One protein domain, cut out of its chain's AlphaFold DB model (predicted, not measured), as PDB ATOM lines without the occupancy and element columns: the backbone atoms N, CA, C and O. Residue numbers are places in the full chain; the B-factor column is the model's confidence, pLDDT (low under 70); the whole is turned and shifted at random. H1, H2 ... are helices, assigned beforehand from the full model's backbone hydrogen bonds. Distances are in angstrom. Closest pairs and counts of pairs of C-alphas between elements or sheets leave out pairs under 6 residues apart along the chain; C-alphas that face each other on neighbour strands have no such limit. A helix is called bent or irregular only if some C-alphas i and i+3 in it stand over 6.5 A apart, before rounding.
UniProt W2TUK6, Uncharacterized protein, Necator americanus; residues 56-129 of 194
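What this domain is: This is residues 56 to 129 of the 194 residues of an uncharacterized protein of Necator americanus (UniProt W2TUK6). Two long helices joined at one corner make a flat, open hook: H1 is one limb, and the bent H2 turns the corner with its short arm H2a and runs out along its long arm H2b. The limbs have an empty space between them. The 74 printed residues, with two named helices, H1 then H2, are all helix in class and extended, with a radius of gyration of the C-alphas of 20.8 A and spans of 60 by 41 by 13 A.

How they stand to each other: A tight link joins H1, residues 56 to 83, to H2, residues 86 to 129. H2 was assigned as one helix by its hydrogen bonds but is bent, with C-alphas 99 and 102 7.4 A apart; its arms H2a, residues 86 to 99, and H2b, residues 102 to 129, stand at a steep tilt of 57 degrees. H1 and H2a are close but not clearly touching, their closest C-alphas, of Ser 81 and Phe 89, being 7.4 A apart; they run opposite ways at a steep tilt of 57 degrees. H1 and H2b are apart. In H1, H2a and H2b every O i to N i+4 pair is within hydrogen-bond range.

Where its parts are: H1 runs 40.5 A from C-alpha 56 at (-47.553, 0.895, 8.382). H2a measures 19.9 A; H2b, 40.2 A, ends at C-alpha 129 at (-52.184, -9.353, -25.180).

The domain as a whole: The farthest C-alphas, of Thr 83 and Phe 128, are 60.6 A apart. The printed part has no cut. The pLDDT is under 70 at residues 77 to 78, 80 to 82 and 125 to 129.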
ATOM      1  N   LEU A  56     -47.586  -0.495   8.847       84.19
ATOM      2  CA  LEU A  56     -47.553   0.895   8.382       84.19
ATOM      3  C   LEU A  56     -46.692   1.767   9.311       84.19
ATOM      4  O   LEU A  56     -45.829   2.500   8.838       84.19
ATOM      5  N   ALA A  57     -46.839   1.610  10.629       81.12
ATOM      6  CA  ALA A  57     -46.046   2.350  11.609       81.12
ATOM      7  C   ALA A  57     -44.534   2.057  11.510       81.12
ATOM      8  O   ALA A  57     -43.710   2.960  11.662       81.12
ATOM      9  N   ILE A  58     -44.151   0.807  11.217       81.25
ATOM     10  CA  ILE A  58     -42.744   0.440  10.986       81.25
ATOM     11  C   ILE A  58     -42.197   1.112   9.722       81.25
ATOM     12  O   ILE A  58     -41.073   1.622   9.733       81.25
ATOM     13  N   GLU A  59     -42.968   1.127   8.634       83.56
ATOM     14  CA  GLU A  59     -42.557   1.797   7.398       83.56
ATOM     15  C   GLU A  59     -42.385   3.301   7.596       83.56
ATOM     16  O   GLU A  59     -41.363   3.850   7.179       83.56
ATOM     17  N   ASP A  60     -43.316   3.951   8.292       84.81
ATOM     18  CA  ASP A  60     -43.230   5.381   8.586       84.81
ATOM     19  C   ASP A  60     -42.042   5.709   9.492       84.81
ATOM     20  O   ASP A  60     -41.282   6.631   9.198       84.81
ATOM     21  N   ARG A  61     -41.768   4.904  10.524       79.44
ATOM     22  CA  ARG A  61     -40.574   5.076  11.370       79.44
ATOM     23  C   ARG A  61     -39.276   4.915  10.572       79.44
ATOM     24  O   ARG A  61     -38.314   5.651  10.798       79.44
ATOM     25  N   ASN A  62     -39.239   3.994   9.611       80.31
ATOM     26  CA  ASN A  62     -38.089   3.819   8.727       80.31
ATOM     27  C   ASN A  62     -37.935   4.978   7.731       80.31
ATOM     28  O   ASN A  62     -36.810   5.400   7.461       80.31
ATOM     29  N   ARG A  63     -39.040   5.533   7.216       81.44
ATOM     30  CA  ARG A  63     -39.030   6.751   6.389       81.44
ATOM     31  C   ARG A  63     -38.519   7.947   7.182       81.44
ATOM     32  O   ARG A  63     -37.607   8.624   6.718       81.44
ATOM     33  N   LEU A  64     -39.015   8.147   8.400       77.69
ATOM     34  CA  LEU A  64     -38.548   9.202   9.298       77.69
ATOM     35  C   LEU A  64     -37.069   9.038   9.645       77.69
ATOM     36  O   LEU A  64     -36.340  10.018   9.624       77.69
ATOM     37  N   ARG A  65     -36.579   7.811   9.869       74.69
ATOM     38  CA  ARG A  65     -35.143   7.560  10.078       74.69
ATOM     39  C   ARG A  65     -34.305   7.912   8.845       74.69
ATOM     40  O   ARG A  65     -33.223   8.467   9.001       74.69
ATOM     41  N   LYS A  66     -34.793   7.630   7.632       77.25
ATOM     42  CA  LYS A  66     -34.122   8.029   6.379       77.25
ATOM     43  C   LYS A  66     -34.109   9.546   6.197       77.25
ATOM     44  O   LYS A  66     -33.079  10.089   5.818       77.25
ATOM     45  N   LEU A  67     -35.216  10.225   6.499       75.31
ATOM     46  CA  LEU A  67     -35.326  11.684   6.404       75.31
ATOM     47  C   LEU A  67     -34.494  12.393   7.477       75.31
ATOM     48  O   LEU A  67     -33.748  13.310   7.159       75.31
ATOM     49  N   ALA A  68     -34.555  11.930   8.727       72.75
ATOM     50  CA  ALA A  68     -33.744  12.442   9.827       72.75
ATOM     51  C   ALA A  68     -32.253  12.174   9.588       72.75
ATOM     52  O   ALA A  68     -31.430  13.069   9.758       72.75
ATOM     53  N   GLY A  69     -31.902  10.973   9.115       78.38
ATOM     54  CA  GLY A  69     -30.550  10.653   8.665       78.38
ATOM     55  C   GLY A  69     -30.100  11.579   7.536       78.38
ATOM     56  O   GLY A  69     -29.015  12.144   7.617       78.38
ATOM     57  N   GLY A  70     -30.955  11.816   6.539       77.69
ATOM     58  CA  GLY A  70     -30.705  12.761   5.452       77.69
ATOM     59  C   GLY A  70     -30.489  14.194   5.939       77.69
ATOM     60  O   GLY A  70     -29.540  14.835   5.504       77.69
ATOM     61  N   PHE A  71     -31.296  14.676   6.888       72.75
ATOM     62  CA  PHE A  71     -31.156  16.009   7.482       72.75
ATOM     63  C   PHE A  71     -29.855  16.152   8.282       72.75
ATOM     64  O   PHE A  71     -29.121  17.118   8.092       72.75
ATOM     65  N   VAL A  72     -29.526  15.175   9.132       73.12
ATOM     66  CA  VAL A  72     -28.284  15.179   9.925       73.12
ATOM     67  C   VAL A  72     -27.057  15.080   9.020       73.12
ATOM     68  O   VAL A  72     -26.076  15.788   9.236       73.12
ATOM     69  N   VAL A  73     -27.100  14.236   7.989       70.00
ATOM     70  CA  VAL A  73     -26.016  14.105   7.008       70.00
ATOM     71  C   VAL A  73     -25.871  15.391   6.198       70.00
ATOM     72  O   VAL A  73     -24.763  15.901   6.094       70.00
ATOM     73  N   ALA A  74     -26.965  15.973   5.705       73.38
ATOM     74  CA  ALA A  74     -26.939  17.251   4.998       73.38
ATOM     75  C   ALA A  74     -26.401  18.385   5.883       73.38
ATOM     76  O   ALA A  74     -25.605  19.197   5.422       73.38
ATOM     77  N   GLN A  75     -26.770  18.411   7.167       71.69
ATOM     78  CA  GLN A  75     -26.250  19.379   8.130       71.69
ATOM     79  C   GLN A  75     -24.751  19.190   8.375       71.69
ATOM     80  O   GLN A  75     -24.010  20.168   8.355       71.69
ATOM     81  N   LYS A  76     -24.283  17.949   8.546       73.81
ATOM     82  CA  LYS A  76     -22.852  17.637   8.692       73.81
ATOM     83  C   LYS A  76     -22.058  17.993   7.438       73.81
ATOM     84  O   LYS A  76     -20.989  18.579   7.558       73.81
ATOM     85  N   ILE A  77     -22.594  17.696   6.255       68.00
ATOM     86  CA  ILE A  77     -21.993  18.069   4.968       68.00
ATOM     87  C   ILE A  77     -21.914  19.590   4.846       68.00
ATOM     88  O   ILE A  77     -20.866  20.096   4.477       68.00
ATOM     89  N   ARG A  78     -22.978  20.317   5.207       69.88
ATOM     90  CA  ARG A  78     -23.020  21.786   5.173       69.88
ATOM     91  C   ARG A  78     -22.028  22.429   6.147       69.88
ATOM     92  O   ARG A  78     -21.345  23.380   5.792       69.88
ATOM     93  N   ILE A  79     -21.920  21.909   7.367       70.81
ATOM     94  CA  ILE A  79     -20.940  22.399   8.347       70.81
ATOM     95  C   ILE A  79     -19.516  22.113   7.852       70.81
ATOM     96  O   ILE A  79     -18.677  23.010   7.850       70.81
ATOM     97  N   ALA A  80     -19.259  20.903   7.349       64.88
ATOM     98  CA  ALA A  80     -17.960  20.538   6.791       64.88
ATOM     99  C   ALA A  80     -17.621  21.333   5.515       64.88
ATOM    100  O   ALA A  80     -16.471  21.720   5.317       64.88
ATOM    101  N   SER A  81     -18.599  21.651   4.664       64.00
ATOM    102  CA  SER A  81     -18.370  22.464   3.467       64.00
ATOM    103  C   SER A  81     -18.043  23.912   3.808       64.00
ATOM    104  O   SER A  81     -17.263  24.526   3.094       64.00
ATOM    105  N   ASN A  82     -18.573  24.444   4.913       67.19
ATOM    106  CA  ASN A  82     -18.251  25.798   5.373       67.19
ATOM    107  C   ASN A  82     -16.828  25.903   5.951       67.19
ATOM    108  O   ASN A  82     -16.263  26.991   5.978       67.19
ATOM    109  N   THR A  83     -16.239  24.786   6.392       71.31
ATOM    110  CA  THR A  83     -14.842  24.732   6.869       71.31
ATOM    111  C   THR A  83     -13.807  24.569   5.754       71.31
ATOM    112  O   THR A  83     -12.618  24.781   5.977       71.31
ATOM    113  N   VAL A  84     -14.233  24.189   4.548       71.62
ATOM    114  CA  VAL A  84     -13.343  23.899   3.422       71.62
ATOM    115  C   VAL A  84     -13.471  25.020   2.394       71.62
ATOM    116  O   VAL A  84     -14.566  25.339   1.947       71.62
ATOM    117  N   SER A  85     -12.345  25.613   1.981       79.56
ATOM    118  CA  SER A  85     -12.340  26.611   0.900       79.56
ATOM    119  C   SER A  85     -13.038  26.067  -0.351       79.56
ATOM    120  O   SER A  85     -12.829  24.910  -0.734       79.56
ATOM    121  N   ALA A  86     -13.824  26.911  -1.028       79.25
ATOM    122  CA  ALA A  86     -14.547  26.551  -2.250       79.25
ATOM    123  C   ALA A  86     -13.629  25.916  -3.314       79.25
ATOM    124  O   ALA A  86     -14.023  24.977  -4.002       79.25
ATOM    125  N   ILE A  87     -12.369  26.360  -3.391       82.44
ATOM    126  CA  ILE A  87     -11.360  25.817  -4.311       82.44
ATOM    127  C   ILE A  87     -11.023  24.359  -3.965       82.44
ATOM    128  O   ILE A  87     -10.922  23.507  -4.848       82.44
ATOM    129  N   THR A  88     -10.875  24.044  -2.680       80.75
ATOM    130  CA  THR A  88     -10.592  22.682  -2.211       80.75
ATOM    131  C   THR A  88     -11.789  21.763  -2.448       80.75
ATOM    132  O   THR A  88     -11.606  20.631  -2.895       80.75
ATOM    133  N   PHE A  89     -13.010  22.263  -2.239       82.75
ATOM    134  CA  PHE A  89     -14.232  21.523  -2.555       82.75
ATOM    135  C   PHE A  89     -14.330  21.188  -4.050       82.75
ATOM    136  O   PHE A  89     -14.589  20.038  -4.402       82.75
ATOM    137  N   LEU A  90     -14.052  22.154  -4.935       83.19
ATOM    138  CA  LEU A  90     -14.042  21.926  -6.385       83.19
ATOM    139  C   LEU A  90     -13.004  20.875  -6.797       83.19
ATOM    140  O   LEU A  90     -13.323  19.977  -7.574       83.19
ATOM    141  N   ARG A  91     -11.798  20.915  -6.217       86.62
ATOM    142  CA  ARG A  91     -10.759  19.900  -6.464       86.62
ATOM    143  C   ARG A  91     -11.178  18.508  -5.995       86.62
ATOM    144  O   ARG A  91     -10.872  17.517  -6.651       86.62
ATOM    145  N   TRP A  92     -11.855  18.406  -4.852       87.25
ATOM    146  CA  TRP A  92     -12.360  17.124  -4.355       87.25
ATOM    147  C   TRP A  92     -13.492  16.589  -5.216       87.25
ATOM    148  O   TRP A  92     -13.481  15.404  -5.538       87.25
ATOM    149  N   LYS A  93     -14.415  17.460  -5.630       86.00
ATOM    150  CA  LYS A  93     -15.483  17.117  -6.566       86.00
ATOM    151  C   LYS A  93     -14.897  16.560  -7.861       86.00
ATOM    152  O   LYS A  93     -15.192  15.427  -8.208       86.00
ATOM    153  N   GLU A  94     -13.973  17.280  -8.489       89.19
ATOM    154  CA  GLU A  94     -13.313  16.832  -9.719       89.19
ATOM    155  C   GLU A  94     -12.565  15.500  -9.530       89.19
ATOM    156  O   GLU A  94     -12.613  14.616 -10.385       89.19
ATOM    157  N   LYS A  95     -11.898  15.311  -8.385       89.88
ATOM    158  CA  LYS A  95     -11.205  14.056  -8.061       89.88
ATOM    159  C   LYS A  95     -12.171  12.882  -7.891       89.88
ATOM    160  O   LYS A  95     -11.824  11.765  -8.268       89.88
ATOM    161  N   ILE A  96     -13.339  13.110  -7.293       87.75
ATOM    162  CA  ILE A  96     -14.390  12.099  -7.136       87.75
ATOM    163  C   ILE A  96     -15.003  11.790  -8.500       87.75
ATOM    164  O   ILE A  96     -15.042  10.622  -8.876       87.75
ATOM    165  N   ASP A  97     -15.380  12.816  -9.262       88.06
ATOM    166  CA  ASP A  97     -15.968  12.673 -10.594       88.06
ATOM    167  C   ASP A  97     -15.042  11.828 -11.483       88.06
ATOM    168  O   ASP A  97     -15.436  10.760 -11.937       88.06
ATOM    169  N   ARG A  98     -13.747  12.167 -11.580       89.38
ATOM    170  CA  ARG A  98     -12.764  11.374 -12.348       89.38
ATOM    171  C   ARG A  98     -12.613   9.925 -11.873       89.38
ATOM    172  O   ARG A  98     -12.358   9.042 -12.686       89.38
ATOM    173  N   ARG A  99     -12.726   9.665 -10.565       90.56
ATOM    174  CA  ARG A  99     -12.602   8.304 -10.006       90.56
ATOM    175  C   ARG A  99     -13.783   7.418 -10.376       90.56
ATOM    176  O   ARG A  99     -13.590   6.221 -10.572       90.56
ATOM    177  N   PHE A 100     -14.981   7.989 -10.440       90.12
ATOM    178  CA  PHE A 100     -16.209   7.231 -10.651       90.12
ATOM    179  C   PHE A 100     -16.790   7.379 -12.060       90.12
ATOM    180  O   PHE A 100     -17.679   6.606 -12.400       90.12
ATOM    181  N   GLU A 101     -16.272   8.284 -12.899       90.69
ATOM    182  CA  GLU A 101     -16.788   8.556 -14.250       90.69
ATOM    183  C   GLU A 101     -16.941   7.275 -15.070       90.69
ATOM    184  O   GLU A 101     -18.005   6.997 -15.616       90.69
ATOM    185  N   LYS A 102     -15.910   6.422 -15.068       90.31
ATOM    186  CA  LYS A 102     -15.938   5.149 -15.794       90.31
ATOM    187  C   LYS A 102     -17.047   4.220 -15.290       90.31
ATOM    188  O   LYS A 102     -17.767   3.633 -16.090       90.31
ATOM    189  N   GLN A 103     -17.221   4.119 -13.972       90.38
ATOM    190  CA  GLN A 103     -18.272   3.288 -13.377       90.38
ATOM    191  C   GLN A 103     -19.665   3.851 -13.672       90.38
ATOM    192  O   GLN A 103     -20.596   3.093 -13.940       90.38
ATOM    193  N   PHE A 104     -19.822   5.176 -13.648       90.56
ATOM    194  CA  PHE A 104     -21.077   5.817 -14.022       90.56
ATOM    195  C   PHE A 104     -21.410   5.581 -15.490       90.56
ATOM    196  O   PHE A 104     -22.559   5.271 -15.797       90.56
ATOM    197  N   GLU A 105     -20.429   5.656 -16.384       92.12
ATOM    198  CA  GLU A 105     -20.642   5.432 -17.812       92.12
ATOM    199  C   GLU A 105     -20.980   3.963 -18.124       92.12
ATOM    200  O   GLU A 105     -21.917   3.668 -18.873       92.12
ATOM    201  N   GLU A 106     -20.321   3.014 -17.455       92.56
ATOM    202  CA  GLU A 106     -20.678   1.590 -17.502       92.56
ATOM    203  C   GLU A 106     -22.112   1.344 -16.998       92.56
ATOM    204  O   GLU A 106     -22.887   0.605 -17.610       92.56
ATOM    205  N   LYS A 107     -22.521   2.004 -15.907       92.75
ATOM    206  CA  LYS A 107     -23.893   1.886 -15.390       92.75
ATOM    207  C   LYS A 107     -24.920   2.547 -16.306       92.75
ATOM    208  O   LYS A 107     -25.985   1.969 -16.507       92.75
ATOM    209  N   ARG A 108     -24.620   3.709 -16.894       92.69
ATOM    210  CA  ARG A 108     -25.501   4.394 -17.857       92.69
ATOM    211  C   ARG A 108     -25.719   3.553 -19.108       92.69
ATOM    212  O   ARG A 108     -26.860   3.391 -19.538       92.69
ATOM    213  N   SER A 109     -24.650   3.002 -19.674       92.06
ATOM    214  CA  SER A 109     -24.734   2.142 -20.859       92.06
ATOM    215  C   SER A 109     -25.500   0.847 -20.574       92.06
ATOM    216  O   SER A 109     -26.383   0.478 -21.348       92.06
ATOM    217  N   SER A 110     -25.250   0.202 -19.430       93.62
ATOM    218  CA  SER A 110     -26.019  -0.965 -18.979       93.62
ATOM    219  C   SER A 110     -27.506  -0.649 -18.791       93.62
ATOM    220  O   SER A 110     -28.355  -1.417 -19.236       93.62
ATOM    221  N   LEU A 111     -27.832   0.500 -18.193       93.88
ATOM    222  CA  LEU A 111     -29.215   0.928 -17.988       93.88
ATOM    223  C   LEU A 111     -29.934   1.151 -19.323       93.88
ATOM    224  O   LEU A 111     -31.054   0.676 -19.485       93.88
ATOM    225  N   ARG A 112     -29.286   1.804 -20.298       93.12
ATOM    226  CA  ARG A 112     -29.854   1.985 -21.646       93.12
ATOM    227  C   ARG A 112     -30.138   0.649 -22.338       93.12
ATOM    228  O   ARG A 112     -31.206   0.497 -22.920       93.12
ATOM    229  N   ARG A 113     -29.228  -0.327 -22.235       93.38
ATOM    230  CA  ARG A 113     -29.447  -1.682 -22.781       93.38
ATOM    231  C   ARG A 113     -30.658  -2.359 -22.143       93.38
ATOM    232  O   ARG A 113     -31.540  -2.820 -22.855       93.38
ATOM    233  N   LEU A 114     -30.745  -2.334 -20.813       92.88
ATOM    234  CA  LEU A 114     -31.878  -2.914 -20.086       92.88
ATOM    235  C   LEU A 114     -33.205  -2.217 -20.411       92.88
ATOM    236  O   LEU A 114     -34.242  -2.872 -20.453       92.88
ATOM    237  N   GLN A 115     -33.197  -0.903 -20.644       92.81
ATOM    238  CA  GLN A 115     -34.387  -0.179 -21.097       92.81
ATOM    239  C   GLN A 115     -34.842  -0.657 -22.475       92.81
ATOM    240  O   GLN A 115     -36.024  -0.945 -22.647       92.81
ATOM    241  N   GLN A 116     -33.911  -0.814 -23.415       92.19
ATOM    242  CA  GLN A 116     -34.214  -1.317 -24.752       92.19
ATOM    243  C   GLN A 116     -34.757  -2.755 -24.709       92.19
ATOM    244  O   GLN A 116     -35.774  -3.053 -25.331       92.19
ATOM    245  N   GLU A 117     -34.141  -3.638 -23.921       90.88
ATOM    246  CA  GLU A 117     -34.643  -5.001 -23.704       90.88
ATOM    247  C   GLU A 117     -36.041  -4.999 -23.068       90.88
ATOM    248  O   GLU A 117     -36.920  -5.754 -23.482       90.88
ATOM    249  N   ASN A 118     -36.288  -4.116 -22.096       91.12
ATOM    250  CA  ASN A 118     -37.602  -3.985 -21.473       91.12
ATOM    251  C   ASN A 118     -38.670  -3.514 -22.471       91.12
ATOM    252  O   ASN A 118     -39.792  -4.016 -22.444       91.12
ATOM    253  N   GLU A 119     -38.336  -2.578 -23.359       89.44
ATOM    254  CA  GLU A 119     -39.236  -2.116 -24.419       89.44
ATOM    255  C   GLU A 119     -39.597  -3.241 -25.390       89.44
ATOM    256  O   GLU A 119     -40.778  -3.414 -25.696       89.44
ATOM    257  N   VAL A 120     -38.620  -4.059 -25.797       87.69
ATOM    258  CA  VAL A 120     -38.857  -5.246 -26.635       87.69
ATOM    259  C   VAL A 120     -39.769  -6.236 -25.918       87.69
ATOM    260  O   VAL A 120     -40.775  -6.665 -26.480       87.69
ATOM    261  N   LEU A 121     -39.492  -6.552 -24.653       84.75
ATOM    262  CA  LEU A 121     -40.335  -7.461 -23.872       84.75
ATOM    263  C   LEU A 121     -41.760  -6.926 -23.708       84.75
ATOM    264  O   LEU A 121     -42.719  -7.691 -23.800       84.75
ATOM    265  N   ARG A 122     -41.930  -5.611 -23.526       79.62
ATOM    266  CA  ARG A 122     -43.260  -4.991 -23.475       79.62
ATOM    267  C   ARG A 122     -43.962  -4.990 -24.829       79.62
ATOM    268  O   ARG A 122     -45.179  -5.152 -24.855       79.62
ATOM    269  N   ALA A 123     -43.239  -4.851 -25.938       75.00
ATOM    270  CA  ALA A 123     -43.803  -5.012 -27.276       75.00
ATOM    271  C   ALA A 123     -44.270  -6.457 -27.516       75.00
ATOM    272  O   ALA A 123     -45.403  -6.663 -27.945       75.00
ATOM    273  N   HIS A 124     -43.460  -7.449 -27.133       73.94
ATOM    274  CA  HIS A 124     -43.844  -8.862 -27.179       73.94
ATOM    275  C   HIS A 124     -45.079  -9.130 -26.312       73.94
ATOM    276  O   HIS A 124     -46.033  -9.770 -26.751       73.94
ATOM    277  N   GLN A 125     -45.121  -8.581 -25.097       66.88
ATOM    278  CA  GLN A 125     -46.285  -8.715 -24.228       66.88
ATOM    279  C   GLN A 125     -47.551  -8.112 -24.856       66.88
ATOM    280  O   GLN A 125     -48.616  -8.700 -24.709       66.88
ATOM    281  N   ARG A 126     -47.451  -6.993 -25.590       61.12
ATOM    282  CA  ARG A 126     -48.586  -6.434 -26.347       61.12
ATOM    283  C   ARG A 126     -49.044  -7.369 -27.461       61.12
ATOM    284  O   ARG A 126     -50.231  -7.640 -27.541       61.12
ATOM    285  N   THR A 127     -48.130  -7.953 -28.239       60.16
ATOM    286  CA  THR A 127     -48.515  -8.927 -29.280       60.16
ATOM    287  C   THR A 127     -49.207 -10.170 -28.719       60.16
ATOM    288  O   THR A 127     -50.095 -10.717 -29.365       60.16
ATOM    289  N   PHE A 128     -48.858 -10.600 -27.502       56.22
ATOM    290  CA  PHE A 128     -49.578 -11.682 -26.823       56.22
ATOM    291  C   PHE A 128     -50.902 -11.212 -26.200       56.22
ATOM    292  O   PHE A 128     -51.865 -11.975 -26.184       56.22
ATOM    293  N   ALA A 129     -50.973  -9.963 -25.727       50.59
ATOM    294  CA  ALA A 129     -52.184  -9.353 -25.180       50.59
ATOM    295  C   ALA A 129     -53.228  -9.000 -26.253       50.59
ATOM    296  O   ALA A 129     -54.414  -8.979 -25.954       50.59
TER     297      ALA A 129